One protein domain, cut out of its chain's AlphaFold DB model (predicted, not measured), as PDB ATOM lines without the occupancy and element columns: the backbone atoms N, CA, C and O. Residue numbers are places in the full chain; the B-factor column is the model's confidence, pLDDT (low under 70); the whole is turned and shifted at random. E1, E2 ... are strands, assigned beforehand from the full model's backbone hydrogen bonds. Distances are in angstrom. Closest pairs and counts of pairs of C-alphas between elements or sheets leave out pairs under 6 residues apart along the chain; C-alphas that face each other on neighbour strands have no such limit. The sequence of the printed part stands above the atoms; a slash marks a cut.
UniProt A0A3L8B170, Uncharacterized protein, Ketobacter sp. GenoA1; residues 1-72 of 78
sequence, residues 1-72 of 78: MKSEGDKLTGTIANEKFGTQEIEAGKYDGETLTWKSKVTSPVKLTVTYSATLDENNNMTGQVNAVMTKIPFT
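This is residues 1 to 72 of the 78 residues of an uncharacterized protein of Ketobacter sp. GenoA1 (UniProt A0A3L8B170). Picture an open, partly formed barrel: one antiparallel sheet, its main wall the meander E5 to E9, curls round a hollow, and the short hairpin E1 and E2 extends it beyond E5. The hairpin E3 and E4 bends away from E2 and E5 over part of the open side, and E3 stays apart from E9, so the ring is not closed. The printed part has 72 residues, with no named helix and nine strands, E1 to E9 along the chain; the class is all strand. The larger sheet has the order E1 - E2 - E5 - E6 - E7 - E8 - E9, and E3 - E4 make a second, antiparallel one. The whole is compact, with a radius of gyration of the C-alphas of 11.8 A, yet elongated, spanning 35 by 21 by 18 A.

Start with the hairpin of E1, residues 2 to 4, and E2, residues 7 to 9, where N 2 and O 9 are 3.0 A apart, within hydrogen-bond range. E2 runs on into E3, residues 11 to 14, at 59 degrees. Next comes E4, residues 18 to 21, in a hairpin with E3: look for N 12 and O 20, 2.8 A apart. E4 runs on into E5, residues 23 to 27, at 72 degrees, and E5 is the antiparallel neighbour of E2, with N 8 and O 25 3.1 A apart. From E5 follow a meander, each strand the antiparallel neighbour of the one before: E6, residues 31 to 38; E7, residues 44 to 52; E8, residues 58 to 64; and E9, residues 67 to 72. Check N 26 and O 33 at 2.8 A for E5 and E6, N 32 and O 50 at 2.7 A for E6 and E7, N 61 and O 49 at 2.8 A for E7 and E8, and N 62 and O 69 at 2.8 A for E8 and E9. The closest C-alphas of E4 and E6 are those of Glu 21 and Ser 36, 5.8 A apart. The edge strands E1 and E9 are apart.

Find C-alpha 2 at (323.229, 274.017, 253.167), where E1 begins. E6 covers 22.2 A from C-alpha 31 to C-alpha 38. E7, the longest strand with 9 residues, starts at C-alpha 44, at (312.112, 253.484, 258.731), and covers 25.6 A. E8 covers 18.0 A and E9 16.2 A, ending at C-alpha 72, at (311.444, 267.780, 243.775).

The two C-alphas farthest apart are those of Pro 41 and Glu 54, 36.0 A. The larger sheet is strongly twisted, and from edge to edge the way across it turns by 116 degrees. The printed part has no cut, and its links are tight. Its mean pLDDT is 78.3; look for values under 70 at residues 1 to 9, 14 to 17 and 40 to 41.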
ATOM      1  N   MET A   1     318.461 273.708 252.948       49.03
ATOM      2  CA  MET A   1     319.608 272.808 252.708       49.03
ATOM      3  C   MET A   1     320.852 273.671 252.590       49.03
ATOM      4  O   MET A   1     320.781 274.681 251.904       49.03
ATOM      5  N   LYS A   2     321.929 273.347 253.310       49.94
ATOM      6  CA  LYS A   2     323.229 274.017 253.167       49.94
ATOM      7  C   LYS A   2     324.255 272.969 252.742       49.94
ATOM      8  O   LYS A   2     324.334 271.914 253.369       49.94
ATOM      9  N   SER A   3     324.998 273.246 251.678       51.25
ATOM     10  CA  SER A   3     326.222 272.526 251.339       51.25
ATOM     11  C   SER A   3     327.390 273.272 251.985       51.25
ATOM     12  O   SER A   3     327.726 274.387 251.592       51.25
ATOM     13  N   GLU A   4     327.983 272.697 253.028       54.16
ATOM     14  CA  GLU A   4     329.289 273.146 253.528       54.16
ATOM     15  C   GLU A   4     330.348 272.253 252.872       54.16
ATOM     16  O   GLU A   4     330.706 271.195 253.395       54.16
ATOM     17  N   GLY A   5     330.772 272.633 251.662       61.44
ATOM     18  CA  GLY A   5     331.578 271.772 250.789       61.44
ATOM     19  C   GLY A   5     330.783 270.550 250.309       61.44
ATOM     20  O   GLY A   5     329.635 270.685 249.890       61.44
ATOM     21  N   ASP A   6     331.371 269.357 250.425       60.28
ATOM     22  CA  ASP A   6     330.780 268.084 249.962       60.28
ATOM     23  C   ASP A   6     329.679 267.539 250.889       60.28
ATOM     24  O   ASP A   6     329.064 266.505 250.606       60.28
ATOM     25  N   LYS A   7     329.453 268.178 252.045       59.56
ATOM     26  CA  LYS A   7     328.499 267.710 253.054       59.56
ATOM     27  C   LYS A   7     327.173 268.433 252.924       59.56
ATOM     28  O   LYS A   7     327.082 269.649 253.093       59.56
ATOM     29  N   LEU A   8     326.133 267.642 252.699       67.44
ATOM     30  CA  LEU A   8     324.759 268.109 252.671       67.44
ATOM     31  C   LEU A   8     324.185 268.037 254.087       67.44
ATOM     32  O   LEU A   8     324.090 266.950 254.660       67.44
ATOM     33  N   THR A   9     323.795 269.177 254.652       69.50
ATOM     34  CA  THR A   9     323.126 269.228 255.957       69.50
ATOM     35  C   THR A   9     321.837 270.042 255.879       69.50
ATOM     36  O   THR A   9     321.646 270.925 255.028       69.50
ATOM     37  N   GLY A  10     320.895 269.715 256.761       71.69
ATOM     38  CA  GLY A  10     319.621 270.409 256.875       71.69
ATOM     39  C   GLY A  10     318.457 269.466 257.123       71.69
ATOM     40  O   GLY A  10     318.630 268.287 257.424       71.69
ATOM     41  N   THR A  11     317.261 270.017 256.981       72.00
ATOM     42  CA  THR A  11     316.008 269.285 257.105       72.00
ATOM     43  C   THR A  11     315.246 269.318 255.788       72.00
ATOM     44  O   THR A  11     315.353 270.264 255.004       72.00
ATOM     45  N   ILE A  12     314.487 268.258 255.537       73.81
ATOM     46  CA  ILE A  12     313.606 268.102 254.387       73.81
ATOM     47  C   ILE A  12     312.198 267.987 254.927       73.81
ATOM     48  O   ILE A  12     311.898 267.066 255.679       73.81
ATOM     49  N   ALA A  13     311.337 268.920 254.547       70.62
ATOM     50  CA  ALA A  13     309.915 268.786 254.791       70.62
ATOM     51  C   ALA A  13     309.325 267.879 253.709       70.62
ATOM     52  O   ALA A  13     309.391 268.191 252.522       70.62
ATOM     53  N   ASN A  14     308.769 266.745 254.116       69.31
ATOM     54  CA  ASN A  14     308.012 265.865 253.245       69.31
ATOM     55  C   ASN A  14     306.574 265.790 253.757       69.31
ATOM     56  O   ASN A  14     306.349 265.475 254.920       69.31
ATOM     57  N   GLU A  15     305.589 266.029 252.895       67.81
ATOM     58  CA  GLU A  15     304.180 266.025 253.310       67.81
ATOM     59  C   GLU A  15     303.719 264.673 253.878       67.81
ATOM     60  O   GLU A  15     302.837 264.628 254.730       67.81
ATOM     61  N   LYS A  16     304.333 263.561 253.449       67.31
ATOM     62  CA  LYS A  16     304.009 262.210 253.932       67.31
ATOM     63  C   LYS A  16     304.806 261.790 255.160       67.31
ATOM     64  O   LYS A  16     304.296 261.028 255.975       67.31
ATOM     65  N   PHE A  17     306.057 262.230 255.270       69.88
ATOM     66  CA  PHE A  17     306.987 261.766 256.309       69.88
ATOM     67  C   PHE A  17     307.327 262.832 257.361       69.88
ATOM     68  O   PHE A  17     308.089 262.560 258.287       69.88
ATOM     69  N   GLY A  18     306.755 264.028 257.237       74.38
ATOM     70  CA  GLY A  18     307.070 265.178 258.069       74.38
ATOM     71  C   GLY A  18     308.453 265.757 257.774       74.38
ATOM     72  O   GLY A  18     309.051 265.526 256.721       74.38
ATOM     73  N   THR A  19     308.960 266.539 258.722       77.06
ATOM     74  CA  THR A  19     310.317 267.081 258.661       77.06
ATOM     75  C   THR A  19     311.326 265.994 259.009       77.06
ATOM     76  O   THR A  19     311.299 265.426 260.097       77.06
ATOM     77  N   GLN A  20     312.233 265.723 258.082       77.94
ATOM     78  CA  GLN A  20     313.262 264.701 258.180       77.94
ATOM     79  C   GLN A  20     314.636 265.358 258.211       77.94
ATOM     80  O   GLN A  20     314.898 266.287 257.449       77.94
ATOM     81  N   GLU A  21     315.528 264.876 259.065       81.62
ATOM     82  CA  GLU A  21     316.911 265.347 259.082       81.62
ATOM     83  C   GLU A  21     317.738 264.629 258.008       81.62
ATOM     84  O   GLU A  21     317.555 263.436 257.742       81.62
ATOM     85  N   ILE A  22     318.632 265.372 257.361       82.50
ATOM     86  CA  ILE A  22     319.596 264.829 256.409       82.50
ATOM     87  C   ILE A  22     320.733 264.174 257.200       82.50
ATOM     88  O   ILE A  22     321.547 264.851 257.819       82.50
ATOM     89  N   GLU A  23     320.818 262.848 257.133       84.31
ATOM     90  CA  GLU A  23     321.922 262.050 257.658       84.31
ATOM     91  C   GLU A  23     322.838 261.582 256.523       84.31
ATOM     92  O   GLU A  23     322.383 261.148 255.462       84.31
ATOM     93  N   ALA A  24     324.152 261.606 256.763       83.69
ATOM     94  CA  ALA A  24     325.166 261.140 255.810       83.69
ATOM     95  C   ALA A  24     325.021 261.753 254.402       83.69
ATOM     96  O   ALA A  24     325.252 261.076 253.400       83.69
ATOM     97  N   GLY A  25     324.623 263.025 254.341       82.44
ATOM     98  CA  GLY A  25     324.461 263.749 253.096       82.44
ATOM     99  C   GLY A  25     325.792 264.026 252.411       82.44
ATOM    100  O   GLY A  25     326.710 264.581 253.019       82.44
ATOM    101  N   LYS A  26     325.880 263.633 251.144       83.12
ATOM    102  CA  LYS A  26     327.038 263.811 250.275       83.12
ATOM    103  C   LYS A  26     326.614 264.428 248.955       83.12
ATOM    104  O   LYS A  26     325.546 264.105 248.437       83.12
ATOM    105  N   TYR A  27     327.487 265.260 248.419       83.38
ATOM    106  CA  TYR A  27     327.418 265.755 247.057       83.38
ATOM    107  C   TYR A  27     328.733 265.427 246.358       83.38
ATOM    108  O   TYR A  27     329.794 265.745 246.888       83.38
ATOM    109  N   ASP A  28     328.670 264.749 245.216       81.44
ATOM    110  CA  ASP A  28     329.855 264.361 244.434       81.44
ATOM    111  C   ASP A  28     330.159 265.324 243.270       81.44
ATOM    112  O   ASP A  28     331.078 265.081 242.492       81.44
ATOM    113  N   GLY A  29     329.420 266.435 243.173       78.88
ATOM    114  CA  GLY A  29     329.520 267.411 242.085       78.88
ATOM    115  C   GLY A  29     328.443 267.258 241.010       78.88
ATOM    116  O   GLY A  29     328.245 268.189 240.236       78.88
ATOM    117  N   GLU A  30     327.714 266.139 240.998       82.00
ATOM    118  CA  GLU A  30     326.626 265.872 240.048       82.00
ATOM    119  C   GLU A  30     325.373 265.343 240.767       82.00
ATOM    120  O   GLU A  30     324.252 265.813 240.556       82.00
ATOM    121  N   THR A  31     325.571 264.406 241.693       85.81
ATOM    122  CA  THR A  31     324.542 263.695 242.444       85.81
ATOM    123  C   THR A  31     324.646 263.970 243.945       85.81
ATOM    124  O   THR A  31     325.687 263.868 244.594       85.81
ATOM    125  N   LEU A  32     323.498 264.276 244.536       86.75
ATOM    126  CA  LEU A  32     323.273 264.366 245.964       86.75
ATOM    127  C   LEU A  32     322.723 263.037 246.449       86.75
ATOM    128  O   LEU A  32     321.682 262.568 245.988       86.75
ATOM    129  N   THR A  33     323.382 262.458 247.441       87.75
ATOM    130  CA  THR A  33     322.878 261.278 248.135       87.75
ATOM    131  C   THR A  33     322.843 261.528 249.625       87.75
ATOM    132  O   THR A  33     323.801 262.012 250.219       87.75
ATOM    133  N   TRP A  34     321.722 261.201 250.255       88.69
ATOM    134  CA  TRP A  34     321.607 261.278 251.705       88.69
ATOM    135  C   TRP A  34     320.625 260.245 252.226       88.69
ATOM    136  O   TRP A  34     319.879 259.614 251.477       88.69
ATOM    137  N   LYS A  35     320.629 260.050 253.538       88.62
ATOM    138  CA  LYS A  35     319.684 259.186 254.235       88.62
ATOM    139  C   LYS A  35     318.874 260.020 255.207       88.62
ATOM    140  O   LYS A  35     319.334 261.052 255.677       88.62
ATOM    141  N   SER A  36     317.680 259.555 255.531       86.69
ATOM    142  CA  SER A  36     316.931 260.104 256.655       86.69
ATOM    143  C   SER A  36     316.249 258.989 257.419       86.69
ATOM    144  O   SER A  36     315.763 258.014 256.840       86.69
ATOM    145  N   LYS A  37     316.178 259.152 258.735       83.31
ATOM    146  CA  LYS A  37     315.358 258.308 259.596       83.31
ATOM    147  C   LYS A  37     314.019 258.989 259.802       83.31
ATOM    148  O   LYS A  37     313.947 260.070 260.374       83.31
ATOM    149  N   VAL A  38     312.959 258.342 259.341       80.50
ATOM    150  CA  VAL A  38     311.594 258.695 259.730       80.50
ATOM    151  C   VAL A  38     311.297 257.916 260.997       80.50
ATOM    152  O   VAL A  38     311.483 256.702 261.022       80.50
ATOM    153  N   THR A  39     310.898 258.599 262.064       76.25
ATOM    154  CA  THR A  39     310.653 257.975 263.375       76.25
ATOM    155  C   THR A  39     309.172 257.828 263.715       76.25
ATOM    156  O   THR A  39     308.858 257.037 264.603       76.25
ATOM    157  N   SER A  40     308.277 258.502 262.984       68.19
ATOM    158  CA  SER A  40     306.824 258.456 263.187       68.19
ATOM    159  C   SER A  40     306.060 258.478 261.861       68.19
ATOM    160  O   SER A  40     306.453 259.220 260.961       68.19
ATOM    161  N   PRO A  41     304.953 257.718 261.730       64.38
ATOM    162  CA  PRO A  41     304.406 256.750 262.695       64.38
ATOM    163  C   PRO A  41     305.147 255.395 262.719       64.38
ATOM    164  O   PRO A  41     304.922 254.591 263.620       64.38
ATOM    165  N   VAL A  42     306.049 255.137 261.764       77.50
ATOM    166  CA  VAL A  42     306.870 253.916 261.686       77.50
ATOM    167  C   VAL A  42     308.341 254.304 261.579       77.50
ATOM    168  O   VAL A  42     308.695 255.160 260.768       77.50
ATOM    169  N   LYS A  43     309.207 253.653 262.367       81.00
ATOM    170  CA  LYS A  43     310.663 253.805 262.256       81.00
ATOM    171  C   LYS A  43     311.153 253.158 260.964       81.00
ATOM    172  O   LYS A  43     311.188 251.934 260.867       81.00
ATOM    173  N   LEU A  44     311.554 253.965 259.992       85.56
ATOM    174  CA  LEU A  44     312.112 253.484 258.731       85.56
ATOM    175  C   LEU A  44     313.260 254.381 258.270       85.56
ATOM    176  O   LEU A  44     313.274 255.589 258.503       85.56
ATOM    177  N   THR A  45     314.245 253.767 257.619       85.56
ATOM    178  CA  THR A  45     315.343 254.496 256.979       85.56
ATOM    179  C   THR A  45     315.016 254.646 255.505       85.56
ATOM    180  O   THR A  45     314.792 253.653 254.814       85.56
ATOM    181  N   VAL A  46     314.994 255.883 255.028       86.44
ATOM    182  CA  VAL A  46     314.859 256.208 253.609       86.44
ATOM    183  C   VAL A  46     316.203 256.654 253.053       86.44
ATOM    184  O   VAL A  46     316.996 257.299 253.742       86.44
ATOM    185  N   THR A  47     316.460 256.303 251.797       88.88
ATOM    186  CA  THR A  47     317.631 256.784 251.055       88.88
ATOM    187  C   THR A  47     317.165 257.690 249.933       88.88
ATOM    188  O   THR A  47     316.242 257.344 249.201       88.88
ATOM    189  N   TYR A  48     317.815 258.829 249.787       87.69
ATOM    190  CA  TYR A  48     317.538 259.814 248.760       87.69
ATOM    191  C   TYR A  48     318.693 259.870 247.777       87.69
ATOM    192  O   TYR A  48     319.865 259.771 248.153       87.69
ATOM    193  N   SER A  49     318.339 260.053 246.514       89.19
ATOM    194  CA  SER A  49     319.280 260.333 245.439       89.19
ATOM    195  C   SER A  49     318.664 261.397 244.547       89.19
ATOM    196  O   SER A  49     317.521 261.238 244.116       89.19
ATOM    197  N   ALA A  50     319.383 262.484 244.313       87.88
ATOM    198  CA  ALA A  50     318.917 263.596 243.502       87.88
ATOM    199  C   ALA A  50     320.059 264.235 242.726       87.88
ATOM    200  O   ALA A  50     321.213 264.098 243.102       87.88
ATOM    201  N   THR A  51     319.720 264.971 241.685       88.12
ATOM    202  CA  THR A  51     320.633 265.829 240.929       88.12
ATOM    203  C   THR A  51     320.185 267.277 241.075       88.12
ATOM    204  O   THR A  51     319.005 267.531 241.345       88.12
ATOM    205  N   LEU A  52     321.110 268.221 240.911       85.06
ATOM    206  CA  LEU A  52     320.786 269.646 240.837       85.06
ATOM    207  C   LEU A  52     320.756 270.102 239.382       85.06
ATOM    208  O   LEU A  52     321.586 269.680 238.582       85.06
ATOM    209  N   ASP A  53     319.802 270.967 239.054       83.69
ATOM    210  CA  ASP A  53     319.815 271.717 237.803       83.69
ATOM    211  C   ASP A  53     320.653 273.006 237.922       83.69
ATOM    212  O   ASP A  53     321.167 273.355 238.989       83.69
ATOM    213  N   GLU A  54     320.761 273.746 236.817       80.25
ATOM    214  CA  GLU A  54     321.490 275.022 236.739       80.25
ATOM    215  C   GLU A  54     320.959 276.097 237.706       80.25
ATOM    216  O   GLU A  54     321.686 277.013 238.085       80.25
ATOM    217  N   ASN A  55     319.702 275.979 238.142       79.88
ATOM    218  CA  ASN A  55     319.056 276.883 239.091       79.88
ATOM    219  C   ASN A  55     319.094 276.347 240.533       79.88
ATOM    220  O   ASN A  55     318.429 276.897 241.413       79.88
ATOM    221  N   ASN A  56     319.876 275.296 240.800       76.81
ATOM    222  CA  ASN A  56     319.931 274.576 242.073       76.81
ATOM    223  C   ASN A  56     318.594 273.939 242.495       76.81
ATOM    224  O   ASN A  56     318.400 273.646 243.680       76.81
ATOM    225  N   ASN A  57     317.667 273.706 241.564       82.44
ATOM    226  CA  ASN A  57     316.510 272.866 241.833       82.44
ATOM    227  C   ASN A  57     316.951 271.413 241.874       82.44
ATOM    228  O   ASN A  57     317.724 270.936 241.049       82.44
ATOM    229  N   MET A  58     316.402 270.700 242.835       83.69
ATOM    230  CA  MET A  58     316.722 269.321 243.107       83.69
ATOM    231  C   MET A  58     315.622 268.430 242.555       83.69
ATOM    232  O   MET A  58     314.451 268.577 242.905       83.69
ATOM    233  N   THR A  59     316.000 267.479 241.717       86.56
ATOM    234  CA  THR A  59     315.109 266.451 241.176       86.56
ATOM    235  C   THR A  59     315.670 265.095 241.547       86.56
ATOM    236  O   THR A  59     316.842 264.803 241.328       86.56
ATOM    237  N   GLY A  60     314.849 264.255 242.172       87.75
ATOM    238  CA  GLY A  60     315.354 263.006 242.711       87.75
ATOM    239  C   GLY A  60     314.294 261.973 243.014       87.75
ATOM    240  O   GLY A  60     313.107 262.122 242.722       87.75
ATOM    241  N   GLN A  61     314.761 260.885 243.610       89.00
ATOM    242  CA  GLN A  61     313.940 259.765 244.032       89.00
ATOM    243  C   GLN A  61     314.254 259.394 245.479       89.00
ATOM    244  O   GLN A  61     315.411 259.261 245.885       89.00
ATOM    245  N   VAL A  62     313.192 259.205 246.255       86.88
ATOM    246  CA  VAL A  62     313.234 258.610 247.585       86.88
ATOM    247  C   VAL A  62     313.048 257.110 247.426       86.88
ATOM    248  O   VAL A  62     312.035 256.658 246.895       86.88
ATOM    249  N   ASN A  63     314.007 256.337 247.911       86.69
ATOM    250  CA  ASN A  63     313.888 254.898 248.070       86.69
ATOM    251  C   ASN A  63     313.454 254.615 249.510       86.69
ATOM    252  O   ASN A  63     314.258 254.689 250.447       86.69
ATOM    253  N   ALA A  64     312.168 254.313 249.680       83.31
ATOM    254  CA  ALA A  64     311.578 253.927 250.952       83.31
ATOM    255  C   ALA A  64     311.186 252.448 250.896       83.31
ATOM    256  O   ALA A  64     310.170 252.090 250.302       83.31
ATOM    257  N   VAL A  65     311.995 251.590 251.525       79.50
ATOM    258  CA  VAL A  65     311.808 250.127 251.559       79.50
ATOM    259  C   VAL A  65     311.838 249.505 250.151       79.50
ATOM    260  O   VAL A  65     312.905 249.118 249.688       79.50
ATOM    261  N   MET A  66     310.697 249.440 249.460       77.12
ATOM    262  CA  MET A  66     310.540 248.930 248.086       77.12
ATOM    263  C   MET A  66     309.834 249.923 247.154       77.12
ATOM    264  O   MET A  66     309.626 249.631 245.979       77.12
ATOM    265  N   THR A  67     309.472 251.103 247.654       79.25
ATOM    266  CA  THR A  67     308.772 252.119 246.873       79.25
ATOM    267  C   THR A  67     309.746 253.216 246.476       79.25
ATOM    268  O   THR A  67     310.414 253.809 247.327       79.25
ATOM    269  N   LYS A  68     309.792 253.504 245.175       85.50
ATOM    270  CA  LYS A  68     310.460 254.684 244.626       85.50
ATOM    271  C   LYS A  68     309.453 255.813 244.525       85.50
ATOM    272  O   LYS A  68     308.446 255.680 243.835       85.50
ATOM    273  N   ILE A  69     309.715 256.907 245.225       84.75
ATOM    274  CA  ILE A  69     308.852 258.085 245.228       84.75
ATOM    275  C   ILE A  69     309.645 259.227 244.591       84.75
ATOM    276  O   ILE A  69     310.666 259.618 245.159       84.75
ATOM    277  N   PRO A  70     309.238 259.752 243.422       86.00
ATOM    278  CA  PRO A  70     309.881 260.934 242.868       86.00
ATOM    279  C   PRO A  70     309.632 262.126 243.792       86.00
ATOM    280  O   PRO A  70     308.546 262.270 244.358       86.00
ATOM    281  N   PHE A  71     310.635 262.979 243.946       80.81
ATOM    282  CA  PHE A  71     310.497 264.234 244.663       80.81
ATOM    283  C   PHE A  71     311.227 265.347 243.925       80.81
ATOM    284  O   PHE A  71     312.190 265.118 243.189       80.81
ATOM    285  N   THR A  72     310.759 266.560 244.166       81.44
ATOM    286  CA  THR A  72     311.444 267.780 243.775       81.44
ATOM    287  C   THR A  72     311.701 268.609 245.024       81.44
ATOM    288  O   THR A  72     310.961 268.530 246.006       81.44
TER     289      THR A  72